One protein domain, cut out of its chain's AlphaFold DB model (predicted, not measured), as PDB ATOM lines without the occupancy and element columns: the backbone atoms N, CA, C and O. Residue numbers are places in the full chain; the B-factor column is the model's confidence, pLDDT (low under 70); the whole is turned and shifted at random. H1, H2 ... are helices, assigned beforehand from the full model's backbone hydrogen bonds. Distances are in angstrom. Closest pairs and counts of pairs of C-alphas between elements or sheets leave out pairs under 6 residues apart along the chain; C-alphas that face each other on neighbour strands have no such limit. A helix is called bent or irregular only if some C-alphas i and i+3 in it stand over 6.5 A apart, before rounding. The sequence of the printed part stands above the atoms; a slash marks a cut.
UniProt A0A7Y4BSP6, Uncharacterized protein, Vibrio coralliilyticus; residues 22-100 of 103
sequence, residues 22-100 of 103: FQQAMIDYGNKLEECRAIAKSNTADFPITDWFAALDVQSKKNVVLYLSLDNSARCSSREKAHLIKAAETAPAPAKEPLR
ATOM      1  N   PHE A  22     -19.673  58.856  29.965       87.56
ATOM      2  CA  PHE A  22     -20.923  58.189  30.280       87.56
ATOM      3  C   PHE A  22     -22.141  58.946  29.732       87.56
ATOM      4  O   PHE A  22     -22.989  58.339  29.078       87.56
ATOM      5  N   GLN A  23     -22.200  60.266  29.908       88.25
ATOM      6  CA  GLN A  23     -23.226  61.117  29.304       88.25
ATOM      7  C   GLN A  23     -23.234  61.002  27.778       88.25
ATOM      8  O   GLN A  23     -24.304  60.859  27.186       88.25
ATOM      9  N   GLN A  24     -22.057  60.994  27.147       91.50
ATOM     10  CA  GLN A  24     -21.970  60.798  25.701       91.50
ATOM     11  C   GLN A  24     -22.484  59.410  25.291       91.50
ATOM     12  O   GLN A  24     -23.283  59.308  24.364       91.50
ATOM     13  N   ALA A  25     -22.122  58.352  26.021       92.88
ATOM     14  CA  ALA A  25     -22.620  57.007  25.736       92.88
ATOM     15  C   ALA A  25     -24.150  56.879  25.902       92.88
ATOM     16  O   ALA A  25     -24.781  56.115  25.170       92.88
ATOM     17  N   MET A  26     -24.770  57.636  26.820       92.25
ATOM     18  CA  MET A  26     -26.236  57.698  26.933       92.25
ATOM     19  C   MET A  26     -26.869  58.352  25.705       92.25
ATOM     20  O   MET A  26     -27.864  57.842  25.187       92.25
ATOM     21  N   ILE A  27     -26.300  59.472  25.246       93.69
ATOM     22  CA  ILE A  27     -26.759  60.180  24.046       93.69
ATOM     23  C   ILE A  27     -26.648  59.258  22.831       93.69
ATOM     24  O   ILE A  27     -27.614  59.108  22.085       93.69
ATOM     25  N   ASP A  28     -25.508  58.589  22.666       96.44
ATOM     26  CA  ASP A  28     -25.261  57.685  21.542       96.44
ATOM     27  C   ASP A  28     -26.243  56.506  21.541       96.44
ATOM     28  O   ASP A  28     -26.828  56.186  20.504       96.44
ATOM     29  N   TYR A  29     -26.492  55.897  22.705       96.19
ATOM     30  CA  TYR A  29     -27.481  54.827  22.830       96.19
ATOM     31  C   TYR A  29     -28.902  55.315  22.522       96.19
ATOM     32  O   TYR A  29     -29.621  54.661  21.768       96.19
ATOM     33  N   GLY A  30     -29.299  56.485  23.033       95.69
ATOM     34  CA  GLY A  30     -30.599  57.093  22.735       95.69
ATOM     35  C   GLY A  30     -30.789  57.384  21.243       95.69
ATOM     36  O   GLY A  30     -31.804  57.000  20.663       95.69
ATOM     37  N   ASN A  31     -29.783  57.982  20.599       98.12
ATOM     38  CA  ASN A  31     -29.787  58.238  19.159       98.12
ATOM     39  C   ASN A  31     -29.921  56.939  18.362       98.12
ATOM     40  O   ASN A  31     -30.702  56.871  17.410       98.12
ATOM     41  N   LYS A  32     -29.213  55.884  18.780       98.38
ATOM     42  CA  LYS A  32     -29.311  54.587  18.118       98.38
ATOM     43  C   LYS A  32     -30.693  53.963  18.262       98.38
ATOM     44  O   LYS A  32     -31.196  53.397  17.298       98.38
ATOM     45  N   LEU A  33     -31.338  54.082  19.423       97.12
ATOM     46  CA  LEU A  33     -32.712  53.600  19.606       97.12
ATOM     47  C   LEU A  33     -33.700  54.306  18.667       97.12
ATOM     48  O   LEU A  33     -34.588  53.651  18.116       97.12
ATOM     49  N   GLU A  34     -33.540  55.612  18.444       98.12
ATOM     50  CA  GLU A  34     -34.363  56.346  17.478       98.12
ATOM     51  C   GLU A  34     -34.062  55.941  16.028       98.12
ATOM     52  O   GLU A  34     -34.993  55.760  15.240       98.12
ATOM     53  N   GLU A  35     -32.799  55.686  15.679       98.12
ATOM     54  CA  GLU A  35     -32.426  55.112  14.379       98.12
ATOM     55  C   GLU A  35     -33.074  53.731  14.170       98.12
ATOM     56  O   GLU A  35     -33.739  53.496  13.159       98.12
ATOM     57  N   CYS A  36     -32.964  52.831  15.151       97.75
ATOM     58  CA  CYS A  36     -33.578  51.502  15.112       97.75
ATOM     59  C   CYS A  36     -35.103  51.582  14.967       97.75
ATOM     60  O   CYS A  36     -35.708  50.816  14.212       97.75
ATOM     61  N   ARG A  37     -35.739  52.544  15.647       97.00
ATOM     62  CA  ARG A  37     -37.173  52.825  15.508       97.00
ATOM     63  C   ARG A  37     -37.518  53.318  14.103       97.00
ATOM     64  O   ARG A  37     -38.551  52.917  13.568       97.00
ATOM     65  N   ALA A  38     -36.693  54.179  13.513       98.06
ATOM     66  CA  ALA A  38     -36.894  54.661  12.152       98.06
ATOM     67  C   ALA A  38     -36.799  53.514  11.136       98.06
ATOM     68  O   ALA A  38     -37.695  53.387  10.305       98.06
ATOM     69  N   ILE A  39     -35.798  52.634  11.269       96.62
ATOM     70  CA  ILE A  39     -35.651  51.416  10.451       96.62
ATOM     71  C   ILE A  39     -36.887  50.520  10.581       96.62
ATOM     72  O   ILE A  39     -37.429  50.059   9.581       96.62
ATOM     73  N   ALA A  40     -37.370  50.288  11.806       95.00
ATOM     74  CA  ALA A  40     -38.556  49.463  12.024       95.00
ATOM     75  C   ALA A  40     -39.814  50.054  11.364       95.00
ATOM     76  O   ALA A  40     -40.620  49.308  10.815       95.00
ATOM     77  N   LYS A  41     -39.979  51.384  11.391       95.62
ATOM     78  CA  LYS A  41     -41.116  52.077  10.763       95.62
ATOM     79  C   LYS A  41     -41.041  52.115   9.239       95.62
ATOM     80  O   LYS A  41     -42.087  52.113   8.598       95.62
ATOM     81  N   SER A  42     -39.841  52.213   8.670       96.81
ATOM     82  CA  SER A  42     -39.641  52.244   7.218       96.81
ATOM     83  C   SER A  42     -39.559  50.853   6.592       96.81
ATOM     84  O   SER A  42     -39.531  50.744   5.368       96.81
ATOM     85  N   ASN A  43     -39.524  49.792   7.403       93.19
ATOM     86  CA  ASN A  43     -39.506  48.425   6.913       93.19
ATOM     87  C   ASN A  43     -40.840  48.070   6.239       93.19
ATOM     88  O   ASN A  43     -41.884  48.014   6.885       93.19
ATOM     89  N   THR A  44     -40.778  47.798   4.938       95.38
ATOM     90  CA  THR A  44     -41.915  47.380   4.110       95.38
ATOM     91  C   THR A  44     -41.869  45.898   3.743       95.38
ATOM     92  O   THR A  44     -42.632  45.469   2.884       95.38
ATOM     93  N   ALA A  45     -40.943  45.122   4.312       93.62
ATOM     94  CA  ALA A  45     -40.878  43.692   4.057       93.62
ATOM     95  C   ALA A  45     -42.107  42.995   4.649       93.62
ATOM     96  O   ALA A  45     -42.500  43.263   5.788       93.62
ATOM     97  N   ASP A  46     -42.679  42.068   3.885       93.19
ATOM     98  CA  ASP A  46     -43.780  41.250   4.366       93.19
ATOM     99  C   ASP A  46     -43.336  40.401   5.557       93.19
ATOM    100  O   ASP A  46     -42.235  39.838   5.589       93.19
ATOM    101  N   PHE A  47     -44.215  40.287   6.551       91.25
ATOM    102  CA  PHE A  47     -43.964  39.393   7.669       91.25
ATOM    103  C   PHE A  47     -43.994  37.938   7.168       91.25
ATOM    104  O   PHE A  47     -44.982  37.534   6.549       91.25
ATOM    105  N   PRO A  48     -42.958  37.124   7.437       90.44
ATOM    106  CA  PRO A  48     -42.888  35.765   6.923       90.44
ATOM    107  C   PRO A  48     -43.901  34.866   7.643       90.44
ATOM    108  O   PRO A  48     -43.674  34.407   8.764       90.44
ATOM    109  N   ILE A  49     -45.029  34.596   6.989       95.12
ATOM    110  CA  ILE A  49     -46.029  33.644   7.473       95.12
ATOM    111  C   ILE A  49     -45.579  32.231   7.098       95.12
ATOM    112  O   ILE A  49     -45.628  31.839   5.937       95.12
ATOM    113  N   THR A  50     -45.135  31.466   8.092       96.88
ATOM    114  CA  THR A  50     -44.833  30.033   7.955       96.88
ATOM    115  C   THR A  50     -46.023  29.186   8.403       96.88
ATOM    116  O   THR A  50     -46.865  29.672   9.161       96.88
ATOM    117  N   ASP A  51     -46.068  27.905   8.024       98.25
ATOM    118  CA  ASP A  51     -47.109  26.971   8.491       98.25
ATOM    119  C   ASP A  51     -47.170  26.900  10.024       98.25
ATOM    120  O   ASP A  51     -48.250  26.916  10.620       98.25
ATOM    121  N   TRP A  52     -46.002  26.914  10.676       97.81
ATOM    122  CA  TRP A  52     -45.896  26.983  12.133       97.81
ATOM    123  C   TRP A  52     -46.564  28.242  12.693       97.81
ATOM    124  O   TRP A  52     -47.379  28.147  13.607       97.81
ATOM    125  N   PHE A  53     -46.260  29.419  12.134       97.88
ATOM    126  CA  PHE A  53     -46.845  30.675  12.602       97.88
ATOM    127  C   PHE A  53     -48.352  30.733  12.322       97.88
ATOM    128  O   PHE A  53     -49.123  31.208  13.155       97.88
ATOM    129  N   ALA A  54     -48.789  30.230  11.165       97.75
ATOM    130  CA  ALA A  54     -50.191  30.195  10.772       97.75
ATOM    131  C   ALA A  54     -51.041  29.351  11.734       97.75
ATOM    132  O   ALA A  54     -52.165  29.758  12.050       97.75
ATOM    133  N   ALA A  55     -50.487  28.248  12.250       98.25
ATOM    134  CA  ALA A  55     -51.144  27.343  13.192       98.25
ATOM    135  C   ALA A  55     -51.309  27.909  14.617       98.25
ATOM    136  O   ALA A  55     -52.075  27.357  15.406       98.25
ATOM    137  N   LEU A  56     -50.621  29.002  14.963       98.12
ATOM    138  CA  LEU A  56     -50.727  29.623  16.285       98.12
ATOM    139  C   LEU A  56     -52.097  30.283  16.511       98.12
ATOM    140  O   LEU A  56     -52.697  30.874  15.602       98.12
ATOM    141  N   ASP A  57     -52.549  30.276  17.767       98.56
ATOM    142  CA  ASP A  57     -53.671  31.103  18.202       98.56
ATOM    143  C   ASP A  57     -53.326  32.606  18.125       98.56
ATOM    144  O   ASP A  57     -52.165  33.014  18.002       98.56
ATOM    145  N   VAL A  58     -54.350  33.459  18.193       98.12
ATOM    146  CA  VAL A  58     -54.198  34.916  18.033       98.12
ATOM    147  C   VAL A  58     -53.256  35.524  19.076       98.12
ATOM    148  O   VAL A  58     -52.494  36.435  18.744       98.12
ATOM    149  N   GLN A  59     -53.294  35.057  20.324       98.38
ATOM    150  CA  GLN A  59     -52.445  35.603  21.379       98.38
ATOM    151  C   GLN A  59     -50.989  35.175  21.180       98.38
ATOM    152  O   GLN A  59     -50.087  36.009  21.266       98.38
ATOM    153  N   SER A  60     -50.759  33.913  20.825       98.44
ATOM    154  CA  SER A  60     -49.432  33.398  20.488       98.44
ATOM    155  C   SER A  60     -48.818  34.134  19.291       98.44
ATOM    156  O   SER A  60     -47.652  34.525  19.349       98.44
ATOM    157  N   LYS A  61     -49.605  34.448  18.251       98.19
ATOM    158  CA  LYS A  61     -49.155  35.283  17.118       98.19
ATOM    159  C   LYS A  61     -48.696  36.669  17.566       98.19
ATOM    160  O   LYS A  61     -47.615  37.111  17.182       98.19
ATOM    161  N   LYS A  62     -49.483  37.345  18.414       97.75
ATOM    162  CA  LYS A  62     -49.115  38.658  18.975       97.75
ATOM    163  C   LYS A  62     -47.816  38.586  19.771       97.75
ATOM    164  O   LYS A  62     -46.967  39.461  19.616       97.75
ATOM    165  N   ASN A  63     -47.647  37.540  20.577       98.19
ATOM    166  CA  ASN A  63     -46.445  37.353  21.386       98.19
ATOM    167  C   ASN A  63     -45.199  37.158  20.511       98.19
ATOM    168  O   ASN A  63     -44.167  37.753  20.802       98.19
ATOM    169  N   VAL A  64     -45.295  36.390  19.419       97.38
ATOM    170  CA  VAL A  64     -44.185  36.215  18.464       97.38
ATOM    171  C   VAL A  64     -43.819  37.537  17.795       97.38
ATOM    172  O   VAL A  64     -42.645  37.901  17.762       97.38
ATOM    173  N   VAL A  65     -44.806  38.292  17.303       95.50
ATOM    174  CA  VAL A  65     -44.558  39.596  16.666       95.50
ATOM    175  C   VAL A  65     -43.929  40.581  17.656       95.50
ATOM    176  O   VAL A  65     -42.966  41.268  17.314       95.50
ATOM    177  N   LEU A  66     -44.421  40.622  18.898       96.19
ATOM    178  CA  LEU A  66     -43.842  41.450  19.955       96.19
ATOM    179  C   LEU A  66     -42.403  41.030  20.273       96.19
ATOM    180  O   LEU A  66     -41.525  41.888  20.335       96.19
ATOM    181  N   TYR A  67     -42.153  39.730  20.439       97.25
ATOM    182  CA  TYR A  67     -40.817  39.202  20.701       97.25
ATOM    183  C   TYR A  67     -39.838  39.611  19.600       97.25
ATOM    184  O   TYR A  67     -38.784  40.160  19.902       97.25
ATOM    185  N   LEU A  68     -40.204  39.417  18.330       96.00
ATOM    186  CA  LEU A  68     -39.355  39.790  17.198       96.00
ATOM    187  C   LEU A  68     -39.095  41.299  17.150       96.00
ATOM    188  O   LEU A  68     -37.975  41.714  16.872       96.00
ATOM    189  N   SER A  69     -40.096  42.126  17.459       94.12
ATOM    190  CA  SER A  69     -39.923  43.581  17.553       94.12
ATOM    191  C   SER A  69     -38.902  43.969  18.633       94.12
ATOM    192  O   SER A  69     -37.985  44.755  18.376       94.12
ATOM    193  N   LEU A  70     -39.009  43.371  19.825       95.56
ATOM    194  CA  LEU A  70     -38.086  43.614  20.938       95.56
ATOM    195  C   LEU A  70     -36.674  43.091  20.642       95.56
ATOM    196  O   LEU A  70     -35.703  43.812  20.870       95.56
ATOM    197  N   ASP A  71     -36.554  41.877  20.103       97.31
ATOM    198  CA  ASP A  71     -35.277  41.252  19.738       97.31
ATOM    199  C   ASP A  71     -34.569  42.046  18.631       97.31
ATOM    200  O   ASP A  71     -33.385  42.358  18.749       97.31
ATOM    201  N   ASN A  72     -35.297  42.493  17.602       96.25
ATOM    202  CA  ASN A  72     -34.737  43.340  16.548       96.25
ATOM    203  C   ASN A  72     -34.233  44.683  17.094       96.25
ATOM    204  O   ASN A  72     -33.128  45.106  16.752       96.25
ATOM    205  N   SER A  73     -35.001  45.336  17.974       95.06
ATOM    206  CA  SER A  73     -34.584  46.585  18.627       95.06
ATOM    207  C   SER A  73     -33.329  46.392  19.491       95.06
ATOM    208  O   SER A  73     -32.371  47.170  19.405       95.06
ATOM    209  N   ALA A  74     -33.284  45.307  20.271       96.06
ATOM    210  CA  ALA A  74     -32.144  44.967  21.116       96.06
ATOM    211  C   ALA A  74     -30.885  44.654  20.295       96.06
ATOM    212  O   ALA A  74     -29.804  45.145  20.618       96.06
ATOM    213  N   ARG A  75     -31.011  43.882  19.207       98.12
ATOM    214  CA  ARG A  75     -29.895  43.579  18.297       98.12
ATOM    215  C   ARG A  75     -29.371  44.837  17.617       98.12
ATOM    216  O   ARG A  75     -28.159  45.053  17.605       98.12
ATOM    217  N   CYS A  76     -30.273  45.674  17.109       98.38
ATOM    218  CA  CYS A  76     -29.935  46.904  16.393       98.38
ATOM    219  C   CYS A  76     -29.128  47.900  17.246       98.38
ATOM    220  O   CYS A  76     -28.251  48.580  16.719       98.38
ATOM    221  N   SER A  77     -29.383  47.950  18.557       97.88
ATOM    222  CA  SER A  77     -28.735  48.876  19.501       97.88
ATOM    223  C   SER A  77     -27.705  48.213  20.429       97.88
ATOM    224  O   SER A  77     -27.235  48.817  21.397       97.88
ATOM    225  N   SER A  78     -27.353  46.951  20.164       97.88
ATOM    226  CA  SER A  78     -26.551  46.115  21.070       97.88
ATOM    227  C   SER A  78     -25.156  46.675  21.352       97.88
ATOM    228  O   SER A  78     -24.685  46.623  22.491       97.88
ATOM    229  N   ARG A  79     -24.499  47.247  20.339       98.31
ATOM    230  CA  ARG A  79     -23.153  47.817  20.460       98.31
ATOM    231  C   ARG A  79     -23.151  49.048  21.359       98.31
ATOM    232  O   ARG A  79     -22.311  49.160  22.249       98.31
ATOM    233  N   GLU A  80     -24.086  49.959  21.139       97.94
ATOM    234  CA  GLU A  80     -24.210  51.209  21.880       97.94
ATOM    235  C   GLU A  80     -24.652  50.933  23.319       97.94
ATOM    236  O   GLU A  80     -24.106  51.523  24.249       97.94
ATOM    237  N   LYS A  81     -25.536  49.947  23.523       95.62
ATOM    238  CA  LYS A  81     -25.879  49.449  24.862       95.62
ATOM    239  C   LYS A  81     -24.648  48.919  25.603       95.62
ATOM    240  O   LYS A  81     -24.444  49.260  26.765       95.62
ATOM    241  N   ALA A  82     -23.819  48.104  24.948       95.69
ATOM    242  CA  ALA A  82     -22.593  47.583  25.554       95.69
ATOM    243  C   ALA A  82     -21.595  48.707  25.888       95.69
ATOM    244  O   ALA A  82     -20.968  48.687  26.948       95.69
ATOM    245  N   HIS A  83     -21.480  49.711  25.015       95.44
ATOM    246  CA  HIS A  83     -20.652  50.887  25.272       95.44
ATOM    247  C   HIS A  83     -21.157  51.693  26.476       95.44
ATOM    248  O   HIS A  83     -20.358  52.063  27.333       95.44
ATOM    249  N   LEU A  84     -22.475  51.889  26.585       93.12
ATOM    250  CA  LEU A  84     -23.097  52.548  27.729       93.12
ATOM    251  C   LEU A  84     -22.822  51.807  29.041       93.12
ATOM    252  O   LEU A  84     -22.407  52.438  30.009       93.12
ATOM    253  N   ILE A  85     -22.997  50.482  29.069       91.19
ATOM    254  CA  ILE A  85     -22.707  49.660  30.256       91.19
ATOM    255  C   ILE A  85     -21.247  49.842  30.683       91.19
ATOM    256  O   ILE A  85     -20.979  50.149  31.843       91.19
ATOM    257  N   LYS A  86     -20.308  49.752  29.735       91.38
ATOM    258  CA  LYS A  86     -18.878  49.943  30.011       91.38
ATOM    259  C   LYS A  86     -18.567  51.346  30.540       91.38
ATOM    260  O   LYS A  86     -17.803  51.493  31.490       91.38
ATOM    261  N   ALA A  87     -19.159  52.387  29.956       90.19
ATOM    262  CA  ALA A  87     -18.978  53.753  30.441       90.19
ATOM    263  C   ALA A  87     -19.556  53.928  31.861       90.19
ATOM    264  O   ALA A  87     -18.968  54.621  32.697       90.19
ATOM    265  N   ALA A  88     -20.665  53.242  32.157       86.62
ATOM    266  CA  ALA A  88     -21.313  53.260  33.460       86.62
ATOM    267  C   ALA A  88     -20.459  52.613  34.557       86.62
ATOM    268  O   ALA A  88     -20.506  53.068  35.696       86.62
ATOM    269  N   GLU A  89     -19.646  51.597  34.256       85.75
ATOM    270  CA  GLU A  89     -18.731  50.982  35.232       85.75
ATOM    271  C   GLU A  89     -17.782  52.022  35.843       85.75
ATOM    272  O   GLU A  89     -17.599  52.060  37.062       85.75
ATOM    273  N   THR A  90     -17.277  52.938  35.017       82.12
ATOM    274  CA  THR A  90     -16.318  53.979  35.413       82.12
ATOM    275  C   THR A  90     -16.951  55.299  35.864       82.12
ATOM    276  O   THR A  90     -16.238  56.182  36.337       82.12
ATOM    277  N   ALA A  91     -18.272  55.455  35.733       81.88
ATOM    278  CA  ALA A  91     -18.960  56.699  36.075       81.88
ATOM    279  C   ALA A  91     -19.033  56.936  37.603       81.88
ATOM    280  O   ALA A  91     -19.072  55.976  38.381       81.88
ATOM    281  N   PRO A  92     -19.105  58.191  38.082       79.56
ATOM    282  CA  PRO A  92     -19.419  58.486  39.480       79.56
ATOM    283  C   PRO A  92     -20.811  57.960  39.866       79.56
ATOM    284  O   PRO A  92     -21.738  58.027  39.063       79.56
ATOM    285  N   ALA A  93     -20.997  57.486  41.104       76.12
ATOM    286  CA  ALA A  93     -22.276  56.918  41.564       76.12
ATOM    287  C   ALA A  93     -23.519  57.803  41.291       76.12
ATOM    288  O   ALA A  93     -24.506  57.254  40.802       76.12
ATOM    289  N   PRO A  94     -23.481  59.142  41.479       75.44
ATOM    290  CA  PRO A  94     -24.623  60.006  41.161       75.44
ATOM    291  C   PRO A  94     -25.035  59.975  39.683       75.44
ATOM    292  O   PRO A  94     -26.205  60.145  39.363       75.44
ATOM    293  N   ALA A  95     -24.086  59.740  38.771       68.81
ATOM    294  CA  ALA A  95     -24.370  59.644  37.343       68.81
ATOM    295  C   ALA A  95     -25.042  58.307  36.977       68.81
ATOM    296  O   ALA A  95     -25.758  58.237  35.986       68.81
ATOM    297  N   LYS A  96     -24.866  57.253  37.789       67.12
ATOM    298  CA  LYS A  96     -25.451  55.922  37.544       67.12
ATOM    299  C   LYS A  96     -26.905  55.793  38.004       67.12
ATOM    300  O   LYS A  96     -27.575  54.859  37.576       67.12
ATOM    301  N   GLU A  97     -27.396  56.701  38.852       73.00
ATOM    302  CA  GLU A  97     -28.750  56.668  39.433       73.00
ATOM    303  C   GLU A  97     -29.859  56.404  38.390       73.00
ATOM    304  O   GLU A  97     -30.674  55.502  38.609       73.00
ATOM    305  N   PRO A  98     -29.873  57.075  37.217       68.38
ATOM    306  CA  PRO A  98     -30.912  56.861  36.207       68.38
ATOM    307  C   PRO A  98     -30.878  55.465  35.569       68.38
ATOM    308  O   PRO A  98     -31.875  55.023  35.003       68.38
ATOM    309  N   LEU A  99     -29.742  54.763  35.650       64.38
ATOM    310  CA  LEU A  99     -29.534  53.442  35.055       64.38
ATOM    311  C   LEU A  99     -29.585  52.301  36.074       64.38
ATOM    312  O   LEU A  99     -29.305  51.162  35.708       64.38
ATOM    313  N   ARG A 100     -29.965  52.554  37.331       68.31
ATOM    314  CA  ARG A 100     -30.009  51.520  38.382       68.31
ATOM    315  C   ARG A 100     -30.885  50.305  38.035       68.31
ATOM    316  O   ARG A 100     -30.711  49.248  38.621       68.31
TER     317      ARG A 100
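What this domain is: This is residues 22 to 100 of the 103 residues of an uncharacterized protein of Vibrio coralliilyticus (UniProt A0A7Y4BSP6). A long helix, H1, has H4 side by side with its first half, while H3 runs away from the later half of H1 like the second arm of an open V. Residues 41 to 46, of which 41 and 42 belong to H1, stick out where the chain leaves H1 to span the mouth of the V to the small helix H2 at the far end, and the short, irregular H5 folds back at the other end, near the start of H1 and the end of H4. The printed part has 79 residues with five named helices, H1 to H5 in order along the chain, and no named strand; the class is all helix. It is only just loose, close to extended, with a radius of gyration of the C-alphas of 17.0 A, and its outline is a rod spanning 52 by 24 by 15 A.

Where its parts are: Find C-alpha 22 at (-20.923, 58.189, 30.280); from there H1, residues 22 to 42, runs 30.3 A to C-alpha 42 at (-39.641, 52.244, 7.218). H3, residues 58 to 76, is 27.1 A long, and H4, residues 78 to 90, is 19.3 A long. Between H1 and H3 look for H2, residues 51 to 54, 5.0 A long. H5, residues 93 to 99, is 10.4 A long and ends at C-alpha 99 at (-29.534, 53.442, 35.055); it is irregular, with C-alphas 95 and 98 7.2 A apart.

How they stand to each other: Start at H1, which touches H4 at a shallow tilt of 15 degrees, opposite ways; their closest C-alphas, of Phe 22 and Ala 87, are 4.8 A apart. With residues 32 to 37 alone, H1 touches residues 73 to 76 of H3, at a steep tilt of 47 degrees, opposite ways; the closest C-alphas, of Cys 36 and Cys 76, are 6.0 A apart. H3 and H4 meet only through their link. H5 is close to H4 but not clearly touching, with the closest C-alphas, of Ala 88 and Lys 96, 6.4 A apart. H2 is close to H3 but not clearly touching, with the closest C-alphas, of Phe 53 and Lys 61, 6.9 A apart. H1 and H2 are apart. In H1 and H3 every O i to N i+4 pair is within hydrogen-bond range; in H4 8 of 9 are, in H5 0 of 3, with 2 of its 4 O i to N i+3 pairs within range, and H2 is too short for an O i to N i+4 pair.

The domain as a whole: The two C-alphas farthest apart, those of Asp 51 and Pro 92, are 52.2 A apart. The printed part has no cut, and no link is long: that from H1 to H2 is short, the others tight. The mean pLDDT of the printed part is 92.4; look for values under 70 at residues 95 to 96 and 98 to 100.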